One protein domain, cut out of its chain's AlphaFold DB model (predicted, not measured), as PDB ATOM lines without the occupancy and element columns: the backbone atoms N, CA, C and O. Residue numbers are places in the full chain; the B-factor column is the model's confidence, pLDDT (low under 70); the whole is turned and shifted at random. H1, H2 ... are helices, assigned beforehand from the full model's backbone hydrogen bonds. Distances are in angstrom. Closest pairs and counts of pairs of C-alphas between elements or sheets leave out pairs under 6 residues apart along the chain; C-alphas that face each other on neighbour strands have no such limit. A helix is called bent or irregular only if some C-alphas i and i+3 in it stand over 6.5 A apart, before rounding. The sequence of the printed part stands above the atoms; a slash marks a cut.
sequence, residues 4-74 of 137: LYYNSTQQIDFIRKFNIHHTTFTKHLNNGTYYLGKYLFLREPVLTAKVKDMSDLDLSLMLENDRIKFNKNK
ATOM      1  N   LEU A   4     198.323 171.585 147.285       94.75
ATOM      2  CA  LEU A   4     198.281 172.926 146.708       94.75
ATOM      3  C   LEU A   4     197.243 172.950 145.585       94.75
ATOM      4  O   LEU A   4     197.460 172.351 144.536       94.75
ATOM      5  N   TYR A   5     196.121 173.627 145.825       95.06
ATOM      6  CA  TYR A   5     195.045 173.777 144.840       95.06
ATOM      7  C   TYR A   5     195.294 174.923 143.861       95.06
ATOM      8  O   TYR A   5     194.910 174.830 142.704       95.06
ATOM      9  N   TYR A   6     195.900 176.011 144.335       94.31
ATOM     10  CA  TYR A   6     196.129 177.212 143.543       94.31
ATOM     11  C   TYR A   6     197.226 178.066 144.168       94.31
ATOM     12  O   TYR A   6     197.335 178.133 145.395       94.31
ATOM     13  N   ASN A   7     198.000 178.750 143.330       92.88
ATOM     14  CA  ASN A   7     198.895 179.821 143.743       92.88
ATOM     15  C   ASN A   7     198.754 181.016 142.786       92.88
ATOM     16  O   ASN A   7     198.394 180.861 141.622       92.88
ATOM     17  N   SER A   8     199.012 182.212 143.305       92.44
ATOM     18  CA  SER A   8     199.187 183.422 142.507       92.44
ATOM     19  C   SER A   8     200.045 184.412 143.287       92.44
ATOM     20  O   SER A   8     200.027 184.428 144.519       92.44
ATOM     21  N   THR A   9     200.772 185.258 142.562       91.31
ATOM     22  CA  THR A   9     201.499 186.405 143.115       91.31
ATOM     23  C   THR A   9     200.575 187.580 143.451       91.31
ATOM     24  O   THR A   9     200.979 188.489 144.173       91.31
ATOM     25  N   GLN A  10     199.327 187.570 142.964       91.50
ATOM     26  CA  GLN A  10     198.356 188.642 143.161       91.50
ATOM     27  C   GLN A  10     197.139 188.159 143.956       91.50
ATOM     28  O   GLN A  10     196.392 187.279 143.531       91.50
ATOM     29  N   GLN A  11     196.861 188.809 145.092       89.56
ATOM     30  CA  GLN A  11     195.691 188.482 145.924       89.56
ATOM     31  C   GLN A  11     194.363 188.632 145.165       89.56
ATOM     32  O   GLN A  11     193.402 187.915 145.445       89.56
ATOM     33  N   ILE A  12     194.302 189.543 144.187       91.94
ATOM     34  CA  ILE A  12     193.081 189.808 143.422       91.94
ATOM     35  C   ILE A  12     192.632 188.621 142.563       91.94
ATOM     36  O   ILE A  12     191.441 188.512 142.268       91.94
ATOM     37  N   ASP A  13     193.531 187.693 142.235       92.44
ATOM     38  CA  ASP A  13     193.183 186.498 141.465       92.44
ATOM     39  C   ASP A  13     192.278 185.563 142.266       92.44
ATOM     40  O   ASP A  13     191.297 185.051 141.732       92.44
ATOM     41  N   PHE A  14     192.521 185.428 143.573       92.81
ATOM     42  CA  PHE A  14     191.655 184.647 144.460       92.81
ATOM     43  C   PHE A  14     190.230 185.211 144.507       92.81
ATOM     44  O   PHE A  14     189.256 184.465 144.608       92.81
ATOM     45  N   ILE A  15     190.110 186.536 144.412       92.56
ATOM     46  CA  ILE A  15     188.833 187.246 144.471       92.56
ATOM     47  C   ILE A  15     188.093 187.104 143.142       92.56
ATOM     48  O   ILE A  15     186.945 186.660 143.122       92.56
ATOM     49  N   ARG A  16     188.752 187.462 142.033       92.25
ATOM     50  CA  ARG A  16     188.132 187.531 140.704       92.25
ATOM     51  C   ARG A  16     187.871 186.159 140.097       92.25
ATOM     52  O   ARG A  16     186.808 185.971 139.517       92.25
ATOM     53  N   LYS A  17     188.803 185.210 140.230       93.06
ATOM     54  CA  LYS A  17     188.666 183.884 139.605       93.06
ATOM     55  C   LYS A  17     187.713 182.979 140.375       93.06
ATOM     56  O   LYS A  17     186.889 182.308 139.773       93.06
ATOM     57  N   PHE A  18     187.787 182.994 141.706       94.44
ATOM     58  CA  PHE A  18     187.065 182.029 142.546       94.44
ATOM     59  C   PHE A  18     185.871 182.618 143.303       94.44
ATOM     60  O   PHE A  18     185.281 181.940 144.157       94.44
ATOM     61  N   ASN A  19     185.509 183.869 143.001       91.56
ATOM     62  CA  ASN A  19     184.411 184.598 143.634       91.56
ATOM     63  C   ASN A  19     184.513 184.582 145.174       91.56
ATOM     64  O   ASN A  19     183.555 184.287 145.895       91.56
ATOM     65  N   ILE A  20     185.720 184.814 145.694       94.88
ATOM     66  CA  ILE A  20     185.975 184.869 147.136       94.88
ATOM     67  C   ILE A  20     185.963 186.333 147.544       94.88
ATOM     68  O   ILE A  20     186.858 187.094 147.192       94.88
ATOM     69  N   HIS A  21     184.944 186.740 148.296       94.25
ATOM     70  CA  HIS A  21     184.822 188.130 148.720       94.25
ATOM     71  C   HIS A  21     186.072 188.598 149.483       94.25
ATOM     72  O   HIS A  21     186.571 187.880 150.355       94.25
ATOM     73  N   HIS A  22     186.538 189.821 149.201       94.44
ATOM     74  CA  HIS A  22     187.770 190.378 149.771       94.44
ATOM     75  C   HIS A  22     187.819 190.257 151.302       94.44
ATOM     76  O   HIS A  22     188.810 189.798 151.858       94.44
ATOM     77  N   THR A  23     186.728 190.594 152.000       94.88
ATOM     78  CA  THR A  23     186.692 190.509 153.473       94.88
ATOM     79  C   THR A  23     186.855 189.078 153.986       94.88
ATOM     80  O   THR A  23     187.514 188.864 155.002       94.88
ATOM     81  N   THR A  24     186.296 188.093 153.279       94.75
ATOM     82  CA  THR A  24     186.422 186.671 153.609       94.75
ATOM     83  C   THR A  24     187.852 186.200 153.386       94.75
ATOM     84  O   THR A  24     188.439 185.599 154.284       94.75
ATOM     85  N   PHE A  25     188.427 186.514 152.222       96.31
ATOM     86  CA  PHE A  25     189.810 186.177 151.896       96.31
ATOM     87  C   PHE A  25     190.782 186.752 152.935       96.31
ATOM     88  O   PHE A  25     191.503 185.999 153.585       96.31
ATOM     89  N   THR A  26     190.725 188.065 153.171       95.56
ATOM     90  CA  THR A  26     191.627 188.772 154.089       95.56
ATOM     91  C   THR A  26     191.495 188.274 155.526       95.56
ATOM     92  O   THR A  26     192.505 188.070 156.197       95.56
ATOM     93  N   LYS A  27     190.269 188.000 155.997       95.94
ATOM     94  CA  LYS A  27     190.039 187.396 157.318       95.94
ATOM     95  C   LYS A  27     190.753 186.051 157.449       95.94
ATOM     96  O   LYS A  27     191.428 185.811 158.446       95.94
ATOM     97  N   HIS A  28     190.569 185.161 156.477       96.62
ATOM     98  CA  HIS A  28     191.123 183.811 156.543       96.62
ATOM     99  C   HIS A  28     192.642 183.800 156.376       96.62
ATOM    100  O   HIS A  28     193.313 183.089 157.120       96.62
ATOM    101  N   LEU A  29     193.175 184.643 155.487       95.81
ATOM    102  CA  LEU A  29     194.612 184.807 155.286       95.81
ATOM    103  C   LEU A  29     195.307 185.362 156.539       95.81
ATOM    104  O   LEU A  29     196.301 184.797 156.979       95.81
ATOM    105  N   ASN A  30     194.791 186.445 157.129       96.06
ATOM    106  CA  ASN A  30     195.448 187.093 158.270       96.06
ATOM    107  C   ASN A  30     195.323 186.275 159.560       96.06
ATOM    108  O   ASN A  30     196.265 186.222 160.342       96.06
ATOM    109  N   ASN A  31     194.174 185.629 159.780       96.19
ATOM    110  CA  ASN A  31     193.941 184.863 161.004       96.19
ATOM    111  C   ASN A  31     194.434 183.411 160.900       96.19
ATOM    112  O   ASN A  31     194.284 182.665 161.865       96.19
ATOM    113  N   GLY A  32     194.923 182.971 159.734       94.94
ATOM    114  CA  GLY A  32     195.304 181.573 159.498       94.94
ATOM    115  C   GLY A  32     194.144 180.591 159.696       94.94
ATOM    116  O   GLY A  32     194.344 179.471 160.156       94.94
ATOM    117  N   THR A  33     192.911 181.017 159.403       95.62
ATOM    118  CA  THR A  33     191.708 180.190 159.605       95.62
ATOM    119  C   THR A  33     191.229 179.585 158.296       95.62
ATOM    120  O   THR A  33     191.414 180.160 157.226       95.62
ATOM    121  N   TYR A  34     190.538 178.450 158.378       95.00
ATOM    122  CA  TYR A  34     190.091 177.721 157.196       95.00
ATOM    123  C   TYR A  34     188.851 178.338 156.536       95.00
ATOM    124  O   TYR A  34     187.778 178.434 157.140       95.00
ATOM    125  N   TYR A  35     188.974 178.674 155.255       95.62
ATOM    126  CA  TYR A  35     187.857 178.972 154.370       95.62
ATOM    127  C   TYR A  35     187.060 177.691 154.074       95.62
ATOM    128  O   TYR A  35     187.629 176.635 153.778       95.62
ATOM    129  N   LEU A  36     185.731 177.769 154.210       94.06
ATOM    130  CA  LEU A  36     184.801 176.628 154.106       94.06
ATOM    131  C   LEU A  36     185.160 175.448 155.028       94.06
ATOM    132  O   LEU A  36     184.814 174.305 154.743       94.06
ATOM    133  N   GLY A  37     185.889 175.716 156.118       92.44
ATOM    134  CA  GLY A  37     186.337 174.697 157.067       92.44
ATOM    135  C   GLY A  37     187.400 173.732 156.529       92.44
ATOM    136  O   GLY A  37     187.719 172.775 157.224       92.44
ATOM    137  N   LYS A  38     187.949 173.959 155.325       94.00
ATOM    138  CA  LYS A  38     188.953 173.056 154.734       94.00
ATOM    139  C   LYS A  38     190.111 173.702 153.976       94.00
ATOM    140  O   LYS A  38     191.162 173.082 153.869       94.00
ATOM    141  N   TYR A  39     189.955 174.918 153.454       95.62
ATOM    142  CA  TYR A  39     190.980 175.569 152.633       95.62
ATOM    143  C   TYR A  39     191.750 176.606 153.438       95.62
ATOM    144  O   TYR A  39     191.144 177.474 154.058       95.62
ATOM    145  N   LEU A  40     193.077 176.537 153.414       95.75
ATOM    146  CA  LEU A  40     193.943 177.504 154.081       95.75
ATOM    147  C   LEU A  40     194.604 178.403 153.038       95.75
ATOM    148  O   LEU A  40     195.193 177.902 152.081       95.75
ATOM    149  N   PHE A  41     194.516 179.719 153.230       96.00
ATOM    150  CA  PHE A  41     195.290 180.679 152.445       96.00
ATOM    151  C   PHE A  41     196.619 180.941 153.140       96.00
ATOM    152  O   PHE A  41     196.654 181.157 154.350       96.00
ATOM    153  N   LEU A  42     197.699 180.947 152.367       94.50
ATOM    154  CA  LEU A  42     199.051 181.205 152.842       94.50
ATOM    155  C   LEU A  42     199.710 182.233 151.927       94.50
ATOM    156  O   LEU A  42     199.405 182.293 150.737       94.50
ATOM    157  N   ARG A  43     200.601 183.047 152.499       92.81
ATOM    158  CA  ARG A  43     201.476 183.940 151.723       92.81
ATOM    159  C   ARG A  43     202.702 183.196 151.210       92.81
ATOM    160  O   ARG A  43     203.110 183.402 150.077       92.81
ATOM    161  N   GLU A  44     203.223 182.302 152.045       90.25
ATOM    162  CA  GLU A  44     204.412 181.518 151.744       90.25
ATOM    163  C   GLU A  44     204.047 180.151 151.153       90.25
ATOM    164  O   GLU A  44     203.070 179.523 151.588       90.25
ATOM    165  N   PRO A  45     204.828 179.656 150.179       85.44
ATOM    166  CA  PRO A  45     204.613 178.344 149.598       85.44
ATOM    167  C   PRO A  45     204.940 177.232 150.601       85.44
ATOM    168  O   PRO A  45     205.917 177.285 151.346       85.44
ATOM    169  N   VAL A  46     204.153 176.156 150.562       89.56
ATOM    170  CA  VAL A  46     204.457 174.921 151.294       89.56
ATOM    171  C   VAL A  46     205.244 174.004 150.362       89.56
ATOM    172  O   VAL A  46     204.661 173.360 149.494       89.56
ATOM    173  N   LEU A  47     206.565 173.936 150.546       88.25
ATOM    174  CA  LEU A  47     207.480 173.210 149.649       88.25
ATOM    175  C   LEU A  47     207.181 171.706 149.536       88.25
ATOM    176  O   LEU A  47     207.508 171.078 148.536       88.25
ATOM    177  N   THR A  48     206.544 171.128 150.553       91.50
ATOM    178  CA  THR A  48     206.163 169.711 150.598       91.50
ATOM    179  C   THR A  48     204.742 169.447 150.094       91.50
ATOM    180  O   THR A  48     204.266 168.311 150.160       91.50
ATOM    181  N   ALA A  49     204.022 170.473 149.625       90.44
ATOM    182  CA  ALA A  49     202.656 170.305 149.151       90.44
ATOM    183  C   ALA A  49     202.625 169.612 147.787       90.44
ATOM    184  O   ALA A  49     203.320 169.992 146.846       90.44
ATOM    185  N   LYS A  50     201.741 168.621 147.657       92.62
ATOM    186  CA  LYS A  50     201.458 168.000 146.366       92.62
ATOM    187  C   LYS A  50     200.580 168.944 145.551       92.62
ATOM    188  O   LYS A  50     199.470 169.265 145.978       92.62
ATOM    189  N   VAL A  51     201.053 169.366 144.381       91.00
ATOM    190  CA  VAL A  51     200.254 170.182 143.460       91.00
ATOM    191  C   VAL A  51     199.074 169.357 142.955       91.00
ATOM    192  O   VAL A  51     199.235 168.213 142.521       91.00
ATOM    193  N   LYS A  52     197.872 169.920 143.064       89.81
ATOM    194  CA  LYS A  52     196.675 169.369 142.440       89.81
ATOM    195  C   LYS A  52     196.658 169.852 140.996       89.81
ATOM    196  O   LYS A  52     196.459 171.035 140.758       89.81
ATOM    197  N   ASP A  53     196.875 168.940 140.059       89.62
ATOM    198  CA  ASP A  53     196.690 169.238 138.641       89.62
ATOM    199  C   ASP A  53     195.189 169.409 138.365       89.62
ATOM    200  O   ASP A  53     194.423 168.442 138.418       89.62
ATOM    201  N   MET A  54     194.747 170.659 138.234       92.94
ATOM    202  CA  MET A  54     193.366 171.023 137.931       92.94
ATOM    203  C   MET A  54     193.309 172.399 137.273       92.94
ATOM    204  O   MET A  54     194.134 173.267 137.563       92.94
ATOM    205  N   SER A  55     192.311 172.618 136.419       94.88
ATOM    206  CA  SER A  55     192.101 173.926 135.799       94.88
ATOM    207  C   SER A  55     191.488 174.936 136.779       94.88
ATOM    208  O   SER A  55     190.817 174.567 137.751       94.88
ATOM    209  N   ASP A  56     191.644 176.233 136.485       93.75
ATOM    210  CA  ASP A  56     190.965 177.312 137.221       93.75
ATOM    211  C   ASP A  56     189.431 177.122 137.218       93.75
ATOM    212  O   ASP A  56     188.758 177.422 138.210       93.75
ATOM    213  N   LEU A  57     188.867 176.588 136.127       94.62
ATOM    214  CA  LEU A  57     187.433 176.314 136.009       94.62
ATOM    215  C   LEU A  57     186.999 175.184 136.950       94.62
ATOM    216  O   LEU A  57     186.037 175.352 137.702       94.62
ATOM    217  N   ASP A  58     187.728 174.067 136.964       95.88
ATOM    218  CA  ASP A  58     187.421 172.930 137.842       95.88
ATOM    219  C   ASP A  58     187.521 173.323 139.316       95.88
ATOM    220  O   ASP A  58     186.691 172.922 140.137       95.88
ATOM    221  N   LEU A  59     188.514 174.148 139.662       95.94
ATOM    222  CA  LEU A  59     188.667 174.654 141.021       95.94
ATOM    223  C   LEU A  59     187.500 175.569 141.395       95.94
ATOM    224  O   LEU A  59     186.949 175.440 142.489       95.94
ATOM    225  N   SER A  60     187.075 176.439 140.481       94.75
ATOM    226  CA  SER A  60     185.914 177.311 140.686       94.75
ATOM    227  C   SER A  60     184.635 176.507 140.937       94.75
ATOM    228  O   SER A  60     183.916 176.785 141.899       94.75
ATOM    229  N   LEU A  61     184.383 175.470 140.130       95.62
ATOM    230  CA  LEU A  61     183.233 174.573 140.286       95.62
ATOM    231  C   LEU A  61     183.297 173.784 141.602       95.62
ATOM    232  O   LEU A  61     182.290 173.657 142.302       95.62
ATOM    233  N   MET A  62     184.480 173.288 141.976       95.62
ATOM    234  CA  MET A  62     184.683 172.596 143.249       95.62
ATOM    235  C   MET A  62     184.369 173.518 144.437       95.62
ATOM    236  O   MET A  62     183.590 173.145 145.314       95.62
ATOM    237  N   LEU A  63     184.923 174.736 144.440       95.94
ATOM    238  CA  LEU A  63     184.693 175.723 145.498       95.94
ATOM    239  C   LEU A  63     183.219 176.122 145.611       95.94
ATOM    240  O   LEU A  63     182.734 176.335 146.722       95.94
ATOM    241  N   GLU A  64     182.493 176.195 144.495       94.69
ATOM    242  CA  GLU A  64     181.063 176.503 144.505       94.69
ATOM    243  C   GLU A  64     180.231 175.387 145.146       94.69
ATOM    244  O   GLU A  64     179.438 175.636 146.058       94.69
ATOM    245  N   ASN A  65     180.481 174.138 144.758       94.94
ATOM    246  CA  ASN A  65     179.828 172.981 145.372       94.94
ATOM    247  C   ASN A  65     180.112 172.899 146.879       94.94
ATOM    248  O   ASN A  65     179.222 172.601 147.686       94.94
ATOM    249  N   ASP A  66     181.339 173.221 147.281       95.25
ATOM    250  CA  ASP A  66     181.716 173.279 148.687       95.25
ATOM    251  C   ASP A  66     181.022 174.408 149.443       95.25
ATOM    252  O   ASP A  66     180.615 174.196 150.585       95.25
ATOM    253  N   ARG A  67     180.842 175.588 148.831       93.75
ATOM    254  CA  ARG A  67     180.066 176.692 149.420       93.75
ATOM    255  C   ARG A  67     178.638 176.254 149.711       93.75
ATOM    256  O   ARG A  67     178.156 176.469 150.824       93.75
ATOM    257  N   ILE A  68     177.984 175.591 148.758       90.50
ATOM    258  CA  ILE A  68     176.618 175.073 148.926       90.50
ATOM    259  C   ILE A  68     176.563 174.081 150.095       90.50
ATOM    260  O   ILE A  68     175.713 174.207 150.980       90.50
ATOM    261  N   LYS A  69     177.489 173.115 150.140       91.81
ATOM    262  CA  LYS A  69     177.545 172.107 151.210       91.81
ATOM    263  C   LYS A  69     177.844 172.729 152.575       91.81
ATOM    264  O   LYS A  69     177.194 172.387 153.562       91.81
ATOM    265  N   PHE A  70     178.801 173.650 152.631       90.12
ATOM    266  CA  PHE A  70     179.181 174.348 153.853       90.12
ATOM    267  C   PHE A  70     178.023 175.188 154.392       90.12
ATOM    268  O   PHE A  70     177.738 175.130 155.581       90.12
ATOM    269  N   ASN A  71     177.314 175.919 153.529       84.75
ATOM    270  CA  ASN A  71     176.189 176.760 153.936       84.75
ATOM    271  C   ASN A  71     174.996 175.947 154.454       84.75
ATOM    272  O   ASN A  71     174.365 176.381 155.413       84.75
ATOM    273  N   LYS A  72     174.723 174.763 153.888       83.06
ATOM    274  CA  LYS A  72     173.686 173.846 154.402       83.06
ATOM    275  C   LYS A  72     173.977 173.361 155.826       83.06
ATOM    276  O   LYS A  72     173.056 173.227 156.618       83.06
ATOM    277  N   ASN A  73     175.249 173.124 156.139       77.69
ATOM    278  CA  ASN A  73     175.686 172.565 157.423       77.69
ATOM    279  C   ASN A  73     176.237 173.624 158.386       77.69
ATOM    280  O   ASN A  73     176.783 173.288 159.439       77.69
ATOM    281  N   LYS A  74     176.160 174.906 158.017       71.94
ATOM    282  CA  LYS A  74     176.706 175.989 158.824       71.94
ATOM    283  C   LYS A  74     175.914 176.059 160.134       71.94
ATOM    284  O   LYS A  74     174.684 176.085 160.072       71.94
TER     285      LYS A  74
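Overview. This is residues 4 to 74 of the 137 residues of an uncharacterized protein of Drechslerella brochopaga (UniProt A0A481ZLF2). Three helices, no two of them side by side, have their centres in a triangle: the short H1 is set crosswise to the long H3 and packs on its residues 56 to 63, while H2 follows H1 after a tight link and is apart from H3. After H2 the chain, residues 32 to 55, folds back through the space between H2 and H3, swings out to a tip at Leu 47 and returns to the beginning of H3; this tip and the end of H3 make the longest axis. The printed part has 71 residues with three named helices, in the order H1, H2, H3, and no named strand. The class is all helix, though under half of the residues, 35 of 71, are in named elements. The whole is compact, with a radius of gyration of the C-alphas of 12.0 A, and spans 34 by 27 by 23 A.

Along the chain. H3, the longest helix, takes residues 56 to 72 and measures 24.6 A from first to last C-alpha; it begins at C-alpha 56, at (190.965, 177.312, 137.221), and ends at C-alpha 72, at (173.686, 173.846, 154.402). H1 is residues 11 to 18, 11.3 A long, and its first C-alpha, of Gln 11, is at (195.691, 188.482, 145.924). H2 is residues 22 to 31, 14.0 A long. No helix is bent or irregular.

Arrangement. H3 touches H1 with residues 56 to 63 alone. The closest C-alphas of the two are those of Phe 18 and Ser 60, 5.2 A apart. Their lines stand about perpendicular, at 78 degrees. H1 and H2 only just touch, with 3 pairs of C-alphas within 8 A; the closest are those of Ile 15 and His 22, 6.2 A apart. These two run opposite ways at a steep tilt of 58 degrees. H2 and H3 are apart. Every backbone O i to N i+4 pair is within hydrogen-bond range in H2 and H3, while in H1 2 of 4 are.

Size, cuts and confidence. The two C-alphas farthest apart in the domain are those of Leu 47 and Lys 72, at 34.1 A, and the first and last printed C-alphas, of Leu 4 and Lys 74, are 24.9 A apart. The printed part has no cut. The link from H1 to H2 is tight, with 3 residues, and the link from H2 to H3 is long, with 24 residues, 32 to 55, whose C-alphas lie 5 to 18 A from the mean of the C-alphas. The mean pLDDT of the printed part of this predicted model is 92.7, and no printed residue is under 70.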